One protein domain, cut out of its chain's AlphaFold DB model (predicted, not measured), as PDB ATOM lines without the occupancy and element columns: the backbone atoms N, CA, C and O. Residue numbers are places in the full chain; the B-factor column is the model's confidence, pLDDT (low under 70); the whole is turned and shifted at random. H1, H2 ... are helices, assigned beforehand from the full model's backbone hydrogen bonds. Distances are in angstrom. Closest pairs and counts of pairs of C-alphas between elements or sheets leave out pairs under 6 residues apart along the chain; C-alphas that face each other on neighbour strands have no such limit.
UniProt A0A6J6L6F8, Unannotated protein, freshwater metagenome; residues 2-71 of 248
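AT A GLANCE: This is residues 2 to 71 of the 248 residues of the protein "Unannotated protein" of freshwater metagenome (UniProt A0A6J6L6F8). Two helices, H1 and H3, lie side by side and run the same way, while H2 crosses over from H1 toward H3 and H4 meets H3 on the side away from H1, at about a right angle. A long loop, residues 49 to 64, leads from the end of H3 round to H4, and another long link joins H1 to H2. Look for 70 printed residues with four named helices, H1, H2, H3 and H4 in that order, and no named strand; the class is all helix. The whole is compact, with a radius of gyration of the C-alphas of 11.1 A, and its C-alphas span 30 by 24 by 15 A.

HOW THE PARTS SIT: Start with H1, residues 2 to 11, and then find H2, residues 23 to 30: they touch, and the closest C-alphas are those of Leu 7 and Ile 23, 6.3 A apart. These two run opposite ways at a steep tilt of 69 degrees, only just short of about perpendicular. Next find H3, residues 38 to 48, the hub, which touches three helices. H3 touches H1, with the C-alphas of Leu 3 and Ile 42 closest at 5.5 A; they run the same way at a shallow tilt of 16 degrees. H2 and H3 only just touch, with 3 pairs of C-alphas within 8 A, the closest being Val 30 and Gln 41 at 5.7 A; they are about perpendicular, at 81 degrees. Last comes H4, residues 65 to 70, which touches H3 where the closest C-alphas, of Asp 44 and Leu 65, are 4.9 A apart; their lines are about perpendicular, at 89 degrees. H4 is apart from H1 and from H2. The helix packing is mostly crossed: of the 4 touching pairs, 1 is at a shallow tilt. In H1, H2, H3 and H4 every O i to N i+4 pair is within hydrogen-bond range.

IN THESE COORDINATES: Find C-alpha 2 at (18.347, 37.162, -22.449); from there H1 runs 14.4 A to C-alpha 11. H2 covers 10.5 A from Ile 23 to Val 30. Go to C-alpha 38 at (16.126, 45.576, -23.857), where H3, the longest helix, begins its 15.4 A to Arg 48. H4 covers 8.6 A from Leu 65 and ends with C-alpha 70 at (28.942, 60.524, -24.636).

THE WHOLE: The two C-alphas farthest apart are those of Asn 15 and Ser 35, at 32.1 A. The printed part, residues 2 to 71, has no cut. The links H1 to H2, 11 residues, and H3 to H4, 16 residues, are long; H2 to H3, 7 residues, is short. In the B-factor column you will find a mean pLDDT of 95.1 for the printed part of this model, and no printed residue is under 70.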
ATOM      1  N   LEU A   2      17.051  36.864 -21.809       89.62
ATOM      2  CA  LEU A   2      18.347  37.162 -22.449       89.62
ATOM      3  C   LEU A   2      19.278  38.040 -21.592       89.62
ATOM      4  O   LEU A   2      20.436  37.682 -21.424       89.62
ATOM      5  N   LEU A   3      18.768  39.134 -21.009       94.44
ATOM      6  CA  LEU A   3      19.563  40.020 -20.143       94.44
ATOM      7  C   LEU A   3      20.148  39.272 -18.938       94.44
ATOM      8  O   LEU A   3      21.357  39.262 -18.745       94.44
ATOM      9  N   ASP A   4      19.296  38.587 -18.173       95.25
ATOM     10  CA  ASP A   4      19.724  37.784 -17.020       95.25
ATOM     11  C   ASP A   4      20.733  36.697 -17.404       95.25
ATOM     12  O   ASP A   4      21.674  36.458 -16.657       95.25
ATOM     13  N   GLY A   5      20.578  36.072 -18.578       95.44
ATOM     14  CA  GLY A   5      21.547  35.104 -19.090       95.44
ATOM     15  C   GLY A   5      22.915  35.732 -19.373       95.44
ATOM     16  O   GLY A   5      23.933  35.151 -19.010       95.44
ATOM     17  N   ALA A   6      22.948  36.930 -19.964       95.31
ATOM     18  CA  ALA A   6      24.190  37.667 -20.197       95.31
ATOM     19  C   ALA A   6      24.861  38.094 -18.880       95.31
ATOM     20  O   ALA A   6      26.070  37.936 -18.725       95.31
ATOM     21  N   LEU A   7      24.075  38.576 -17.911       97.50
ATOM     22  CA  LEU A   7      24.565  38.940 -16.578       97.50
ATOM     23  C   LEU A   7      25.115  37.725 -15.819       97.50
ATOM     24  O   LEU A   7      26.203  37.802 -15.257       97.50
ATOM     25  N   GLN A   8      24.402  36.596 -15.842       97.06
ATOM     26  CA  GLN A   8      24.854  35.361 -15.201       97.06
ATOM     27  C   GLN A   8      26.151  34.850 -15.835       97.06
ATOM     28  O   GLN A   8      27.093  34.528 -15.121       97.06
ATOM     29  N   ALA A   9      26.248  34.858 -17.168       95.50
ATOM     30  CA  ALA A   9      27.474  34.476 -17.866       95.50
ATOM     31  C   ALA A   9      28.670  35.371 -17.492       95.50
ATOM     32  O   ALA A   9      29.796  34.888 -17.397       95.50
ATOM     33  N   ALA A  10      28.435  36.664 -17.255       95.94
ATOM     34  CA  ALA A  10      29.471  37.585 -16.807       95.94
ATOM     35  C   ALA A  10      29.910  37.335 -15.356       95.94
ATOM     36  O   ALA A  10      31.094  37.470 -15.052       95.94
ATOM     37  N   ILE A  11      28.989  36.953 -14.468       97.19
ATOM     38  CA  ILE A  11      29.293  36.558 -13.083       97.19
ATOM     39  C   ILE A  11      30.097  35.249 -13.064       97.19
ATOM     40  O   ILE A  11      31.132  35.179 -12.406       97.19
ATOM     41  N   ASP A  12      29.663  34.251 -13.836       96.69
ATOM     42  CA  ASP A  12      30.254  32.905 -13.865       96.69
ATOM     43  C   ASP A  12      31.559  32.819 -14.673       96.69
ATOM     44  O   ASP A  12      32.212  31.772 -14.711       96.69
ATOM     45  N   GLY A  13      31.944  33.903 -15.349       91.94
ATOM     46  CA  GLY A  13      33.157  33.963 -16.153       91.94
ATOM     47  C   GLY A  13      34.420  33.668 -15.336       91.94
ATOM     48  O   GLY A  13      34.585  34.124 -14.202       91.94
ATOM     49  N   THR A  14      35.363  32.935 -15.931       87.19
ATOM     50  CA  THR A  14      36.663  32.649 -15.311       87.19
ATOM     51  C   THR A  14      37.377  33.946 -14.926       87.19
ATOM     52  O   THR A  14      37.611  34.798 -15.782       87.19
ATOM     53  N   ASN A  15      37.765  34.076 -13.652       88.00
ATOM     54  CA  ASN A  15      38.379  35.284 -13.081       88.00
ATOM     55  C   ASN A  15      37.516  36.554 -13.217       88.00
ATOM     56  O   ASN A  15      38.061  37.654 -13.310       88.00
ATOM     57  N   SER A  16      36.186  36.417 -13.230       94.62
ATOM     58  CA  SER A  16      35.272  37.557 -13.312       94.62
ATOM     59  C   SER A  16      35.482  38.544 -12.147       94.62
ATOM     60  O   SER A  16      35.343  38.155 -10.982       94.62
ATOM     61  N   PRO A  17      35.742  39.839 -12.425       95.38
ATOM     62  CA  PRO A  17      35.824  40.885 -11.400       95.38
ATOM     63  C   PRO A  17      34.529  41.078 -10.598       95.38
ATOM     64  O   PRO A  17      34.546  41.673  -9.523       95.38
ATOM     65  N   ILE A  18      33.403  40.576 -11.114       96.69
ATOM     66  CA  ILE A  18      32.066  40.719 -10.527       96.69
ATOM     67  C   ILE A  18      31.492  39.390 -10.018       96.69
ATOM     68  O   ILE A  18      30.303  39.328  -9.723       96.69
ATOM     69  N   ALA A  19      32.318  38.348  -9.858       96.38
ATOM     70  CA  ALA A  19      31.882  37.004  -9.451       96.38
ATOM     71  C   ALA A  19      31.080  36.959  -8.132       96.38
ATOM     72  O   ALA A  19      30.287  36.050  -7.913       96.38
ATOM     73  N   ASN A  20      31.273  37.944  -7.248       95.31
ATOM     74  CA  ASN A  20      30.588  38.026  -5.952       95.31
ATOM     75  C   ASN A  20      29.355  38.948  -5.957       95.31
ATOM     76  O   ASN A  20      28.801  39.226  -4.894       95.31
ATOM     77  N   ARG A  21      28.946  39.472  -7.119       97.00
ATOM     78  CA  ARG A  21      27.794  40.379  -7.245       97.00
ATOM     79  C   ARG A  21      26.531  39.619  -7.624       97.00
ATOM     80  O   ARG A  21      26.586  38.547  -8.220       97.00
ATOM     81  N   SER A  22      25.377  40.178  -7.267       97.12
ATOM     82  CA  SER A  22      24.081  39.554  -7.562       97.12
ATOM     83  C   SER A  22      23.526  40.012  -8.911       97.12
ATOM     84  O   SER A  22      23.724  41.160  -9.308       97.12
ATOM     85  N   ILE A  23      22.767  39.150  -9.599       97.06
ATOM     86  CA  ILE A  23      22.087  39.545 -10.845       97.06
ATOM     87  C   ILE A  23      21.162  40.741 -10.604       97.06
ATOM     88  O   ILE A  23      21.133  41.646 -11.428       97.06
ATOM     89  N   ASP A  24      20.415  40.761  -9.497       97.12
ATOM     90  CA  ASP A  24      19.437  41.819  -9.222       97.12
ATOM     91  C   ASP A  24      20.095  43.200  -9.124       97.12
ATOM     92  O   ASP A  24      19.582  44.176  -9.668       97.12
ATOM     93  N   GLU A  25      21.268  43.260  -8.496       96.88
ATOM     94  CA  GLU A  25      22.091  44.463  -8.411       96.88
ATOM     95  C   GLU A  25      22.564  44.928  -9.794       96.88
ATOM     96  O   GLU A  25      22.363  46.085 -10.161       96.88
ATOM     97  N   LEU A  26      23.162  44.031 -10.586       97.56
ATOM     98  CA  LEU A  26      23.663  44.381 -11.918       97.56
ATOM     99  C   LEU A  26      22.522  44.762 -12.866       97.56
ATOM    100  O   LEU A  26      22.638  45.716 -13.631       97.56
ATOM    101  N   ARG A  27      21.386  44.065 -12.777       96.94
ATOM    102  CA  ARG A  27      20.181  44.371 -13.548       96.94
ATOM    103  C   ARG A  27      19.676  45.774 -13.229       96.94
ATOM    104  O   ARG A  27      19.352  46.510 -14.154       96.94
ATOM    105  N   ALA A  28      19.650  46.160 -11.953       96.62
ATOM    106  CA  ALA A  28      19.240  47.501 -11.546       96.62
ATOM    107  C   ALA A  28      20.147  48.597 -12.132       96.62
ATOM    108  O   ALA A  28      19.644  49.655 -12.498       96.62
ATOM    109  N   ILE A  29      21.453  48.335 -12.273       95.81
ATOM    110  CA  ILE A  29      22.394  49.264 -12.922       95.81
ATOM    111  C   ILE A  29      22.063  49.411 -14.408       95.81
ATOM    112  O   ILE A  29      21.881  50.520 -14.890       95.81
ATOM    113  N   VAL A  30      21.931  48.303 -15.137       95.25
ATOM    114  CA  VAL A  30      21.655  48.344 -16.586       95.25
ATOM    115  C   VAL A  30      20.280  48.956 -16.889       95.25
ATOM    116  O   VAL A  30      20.078  49.583 -17.927       95.25
ATOM    117  N   GLN A  31      19.318  48.783 -15.980       95.31
ATOM    118  CA  GLN A  31      17.948  49.282 -16.115       95.31
ATOM    119  C   GLN A  31      17.729  50.657 -15.478       95.31
ATOM    120  O   GLN A  31      16.590  51.126 -15.445       95.31
ATOM    121  N   SER A  32      18.777  51.315 -14.972       94.38
ATOM    122  CA  SER A  32      18.628  52.626 -14.336       94.38
ATOM    123  C   SER A  32      18.168  53.698 -15.325       94.38
ATOM    124  O   SER A  32      17.470  54.632 -14.933       94.38
ATOM    125  N   ASP A  33      18.537  53.558 -16.600       92.06
ATOM    126  CA  ASP A  33      18.033  54.402 -17.679       92.06
ATOM    127  C   ASP A  33      16.796  53.769 -18.328       92.06
ATOM    128  O   ASP A  33      16.874  52.838 -19.131       92.06
ATOM    129  N   THR A  34      15.629  54.318 -17.998       91.31
ATOM    130  CA  THR A  34      14.340  53.854 -18.520       91.31
ATOM    131  C   THR A  34      14.123  54.154 -20.004       91.31
ATOM    132  O   THR A  34      13.150  53.666 -20.577       91.31
ATOM    133  N   SER A  35      14.976  54.973 -20.630       93.94
ATOM    134  CA  SER A  35      14.913  55.239 -22.071       93.94
ATOM    135  C   SER A  35      15.514  54.104 -22.908       93.94
ATOM    136  O   SER A  35      15.161  53.960 -24.081       93.94
ATOM    137  N   ARG A  36      16.359  53.260 -22.301       93.00
ATOM    138  CA  ARG A  36      17.040  52.146 -22.966       93.00
ATOM    139  C   ARG A  36      16.115  50.966 -23.217       93.00
ATOM    140  O   ARG A  36      15.417  50.477 -22.325       93.00
ATOM    141  N   THR A  37      16.160  50.451 -24.440       95.12
ATOM    142  CA  THR A  37      15.463  49.223 -24.822       95.12
ATOM    143  C   THR A  37      16.157  47.994 -24.233       95.12
ATOM    144  O   THR A  37      17.310  48.040 -23.812       95.12
ATOM    145  N   GLY A  38      15.489  46.837 -24.262       93.50
ATOM    146  CA  GLY A  38      16.126  45.576 -23.857       93.50
ATOM    147  C   GLY A  38      17.364  45.212 -24.693       93.50
ATOM    148  O   GLY A  38      18.235  44.500 -24.203       93.50
ATOM    149  N   VAL A  39      17.462  45.707 -25.933       94.31
ATOM    150  CA  VAL A  39      18.652  45.522 -26.779       94.31
ATOM    151  C   VAL A  39      19.798  46.389 -26.275       94.31
ATOM    152  O   VAL A  39      20.900  45.876 -26.108       94.31
ATOM    153  N   ASP A  40      19.525  47.656 -25.960       95.81
ATOM    154  CA  ASP A  40      20.520  48.583 -25.405       95.81
ATOM    155  C   ASP A  40      21.058  48.065 -24.068       95.81
ATOM    156  O   ASP A  40      22.255  48.104 -23.817       95.81
ATOM    157  N   GLN A  41      20.186  47.480 -23.244       96.06
ATOM    158  CA  GLN A  41      20.561  46.852 -21.976       96.06
ATOM    159  C   GLN A  41      21.525  45.669 -22.178       96.06
ATOM    160  O   GLN A  41      22.543  45.574 -21.502       96.06
ATOM    161  N   ILE A  42      21.236  44.764 -23.118       96.19
ATOM    162  CA  ILE A  42      22.134  43.636 -23.423       96.19
ATOM    163  C   ILE A  42      23.456  44.142 -24.010       96.19
ATOM    164  O   ILE A  42      24.517  43.639 -23.642       96.19
ATOM    165  N   LEU A  43      23.401  45.141 -24.892       96.12
ATOM    166  CA  LEU A  43      24.585  45.769 -25.469       96.12
ATOM    167  C   LEU A  43      25.465  46.402 -24.384       96.12
ATOM    168  O   LEU A  43      26.676  46.198 -24.400       96.12
ATOM    169  N   ASP A  44      24.867  47.101 -23.419       97.44
ATOM    170  CA  ASP A  44      25.581  47.676 -22.281       97.44
ATOM    171  C   ASP A  44      26.292  46.586 -21.468       97.44
ATOM    172  O   ASP A  44      27.488  46.706 -21.215       97.44
ATOM    173  N   VAL A  45      25.625  45.461 -21.165       97.44
ATOM    174  CA  VAL A  45      26.286  44.308 -20.521       97.44
ATOM    175  C   VAL A  45      27.484  43.832 -21.343       97.44
ATOM    176  O   VAL A  45      28.576  43.714 -20.799       97.44
ATOM    177  N   MET A  46      27.314  43.611 -22.651       96.50
ATOM    178  CA  MET A  46      28.392  43.127 -23.525       96.50
ATOM    179  C   MET A  46      29.592  44.083 -23.581       96.50
ATOM    180  O   MET A  46      30.733  43.623 -23.628       96.50
ATOM    181  N   ILE A  47      29.351  45.398 -23.573       96.62
ATOM    182  CA  ILE A  47      30.410  46.414 -23.534       96.62
ATOM    183  C   ILE A  47      31.127  46.365 -22.181       96.62
ATOM    184  O   ILE A  47      32.352  46.229 -22.146       96.62
ATOM    185  N   ARG A  48      30.371  46.420 -21.077       97.50
ATOM    186  CA  ARG A  48      30.899  46.448 -19.702       97.50
ATOM    187  C   ARG A  48      31.685  45.196 -19.337       97.50
ATOM    188  O   ARG A  48      32.633  45.281 -18.566       97.50
ATOM    189  N   THR A  49      31.321  44.043 -19.891       96.56
ATOM    190  CA  THR A  49      31.993  42.759 -19.629       96.56
ATOM    191  C   THR A  49      32.991  42.388 -20.729       96.56
ATOM    192  O   THR A  49      33.502  41.269 -20.767       96.56
ATOM    193  N   GLY A  50      33.249  43.303 -21.667       93.06
ATOM    194  CA  GLY A  50      34.271  43.154 -22.695       93.06
ATOM    195  C   GLY A  50      35.688  43.349 -22.145       93.06
ATOM    196  O   GLY A  50      35.900  43.744 -20.999       93.06
ATOM    197  N   SER A  51      36.697  43.137 -22.992       89.31
ATOM    198  CA  SER A  51      38.116  43.250 -22.607       89.31
ATOM    199  C   SER A  51      38.546  44.643 -22.132       89.31
ATOM    200  O   SER A  51      39.605  44.779 -21.527       89.31
ATOM    201  N   ARG A  52      37.762  45.677 -22.445       92.81
ATOM    202  CA  ARG A  52      37.986  47.077 -22.053       92.81
ATOM    203  C   ARG A  52      36.799  47.650 -21.272       92.81
ATOM    204  O   ARG A  52      36.722  48.858 -21.098       92.81
ATOM    205  N   GLY A  53      35.849  46.807 -20.875       96.44
ATOM    206  CA  GLY A  53      34.655  47.236 -20.161       96.44
ATOM    207  C   GLY A  53      34.951  47.636 -18.718       96.44
ATOM    208  O   GLY A  53      35.984  47.265 -18.161       96.44
ATOM    209  N   ASP A  54      34.049  48.402 -18.112       97.38
ATOM    210  CA  ASP A  54      34.183  48.852 -16.720       97.38
ATOM    211  C   ASP A  54      33.870  47.769 -15.682       97.38
ATOM    212  O   ASP A  54      34.082  47.973 -14.484       97.38
ATOM    213  N   TRP A  55      33.352  46.618 -16.122       97.69
ATOM    214  CA  TRP A  55      32.896  45.528 -15.265       97.69
ATOM    215  C   TRP A  55      32.005  46.029 -14.122       97.69
ATOM    216  O   TRP A  55      32.184  45.662 -12.960       97.69
ATOM    217  N   PHE A  56      31.049  46.906 -14.448       96.94
ATOM    218  CA  PHE A  56      30.125  47.522 -13.493       96.94
ATOM    219  C   PHE A  56      30.836  48.277 -12.358       96.94
ATOM    220  O   PHE A  56      30.416  48.215 -11.197       96.94
ATOM    221  N   GLY A  57      31.924  48.970 -12.706       95.50
ATOM    222  CA  GLY A  57      32.752  49.772 -11.807       95.50
ATOM    223  C   GLY A  57      33.914  49.021 -11.152       95.50
ATOM    224  O   GLY A  57      34.659  49.628 -10.385       95.50
ATOM    225  N   ALA A  58      34.098  47.725 -11.429       95.94
ATOM    226  CA  ALA A  58      35.243  46.968 -10.919       95.94
ATOM    227  C   ALA A  58      36.565  47.347 -11.616       95.94
ATOM    228  O   ALA A  58      37.633  47.205 -11.021       95.94
ATOM    229  N   VAL A  59      36.496  47.840 -12.856       95.31
ATOM    230  CA  VAL A  59      37.637  48.366 -13.613       95.31
ATOM    231  C   VAL A  59      37.433  49.872 -13.809       95.31
ATOM    232  O   VAL A  59      36.565  50.266 -14.592       95.31
ATOM    233  N   PRO A  60      38.201  50.726 -13.103       93.31
ATOM    234  CA  PRO A  60      38.144  52.170 -13.298       93.31
ATOM    235  C   PRO A  60      38.411  52.550 -14.756       93.31
ATOM    236  O   PRO A  60      39.231  51.918 -15.421       93.31
ATOM    237  N   ASP A  61      37.711  53.580 -15.234       89.88
ATOM    238  CA  ASP A  61      37.823  54.123 -16.597       89.88
ATOM    239  C   ASP A  61      37.524  53.124 -17.734       89.88
ATOM    240  O   ASP A  61      37.843  53.378 -18.897       89.88
ATOM    241  N   GLY A  62      36.896  51.985 -17.425       94.94
ATOM    242  CA  GLY A  62      36.440  51.051 -18.445       94.94
ATOM    243  C   GLY A  62      35.202  51.546 -19.201       94.94
ATOM    244  O   GLY A  62      34.551  52.531 -18.851       94.94
ATOM    245  N   LEU A  63      34.874  50.840 -20.278       96.81
ATOM    246  CA  LEU A  63      33.795  51.206 -21.186       96.81
ATOM    247  C   LEU A  63      32.420  50.742 -20.681       96.81
ATOM    248  O   LEU A  63      32.265  49.625 -20.185       96.81
ATOM    249  N   SER A  64      31.412  51.580 -20.914       96.56
ATOM    250  CA  SER A  64      29.981  51.269 -20.832       96.56
ATOM    251  C   SER A  64      29.249  51.890 -22.020       96.56
ATOM    252  O   SER A  64      29.828  52.704 -22.745       96.56
ATOM    253  N   LEU A  65      27.972  51.560 -22.214       96.00
ATOM    254  CA  LEU A  65      27.154  52.216 -23.233       96.00
ATOM    255  C   LEU A  65      27.071  53.738 -23.018       96.00
ATOM    256  O   LEU A  65      27.141  54.480 -23.994       96.00
ATOM    257  N   ASP A  66      27.049  54.209 -21.763       95.25
ATOM    258  CA  ASP A  66      27.068  55.649 -21.443       95.25
ATOM    259  C   ASP A  66      28.309  56.342 -22.029       95.25
ATOM    260  O   ASP A  66      28.229  57.446 -22.568       95.25
ATOM    261  N   VAL A  67      29.474  55.683 -21.952       95.44
ATOM    262  CA  VAL A  67      30.731  56.226 -22.487       95.44
ATOM    263  C   VAL A  67      30.659  56.340 -24.010       95.44
ATOM    264  O   VAL A  67      31.111  57.338 -24.569       95.44
ATOM    265  N   PHE A  68      30.067  55.358 -24.692       93.19
ATOM    266  CA  PHE A  68      29.870  55.415 -26.145       93.19
ATOM    267  C   PHE A  68      28.873  56.507 -26.551       93.19
ATOM    268  O   PHE A  68      29.145  57.252 -27.490       93.19
ATOM    269  N   GLU A  69      27.759  56.652 -25.832       94.12
ATOM    270  CA  GLU A  69      26.764  57.705 -26.080       94.12
ATOM    271  C   GLU A  69      27.352  59.109 -25.879       94.12
ATOM    272  O   GLU A  69      27.083  60.018 -26.666       94.12
ATOM    273  N   ALA A  70      28.218  59.278 -24.875       96.06
ATOM    274  CA  ALA A  70      28.942  60.524 -24.636       96.06
ATOM    275  C   ALA A  70      30.010  60.831 -25.705       96.06
ATOM    276  O   ALA A  70      30.428  61.982 -25.839       96.06
ATOM    277  N   ASN A  71      30.443  59.831 -26.484       95.88
ATOM    278  CA  ASN A  71      31.498  59.949 -27.492       95.88
ATOM    279  C   ASN A  71      30.999  59.497 -28.881       95.88
ATOM    280  O   ASN A  71      31.491  58.509 -29.434       95.88
TER     281      ASN A  71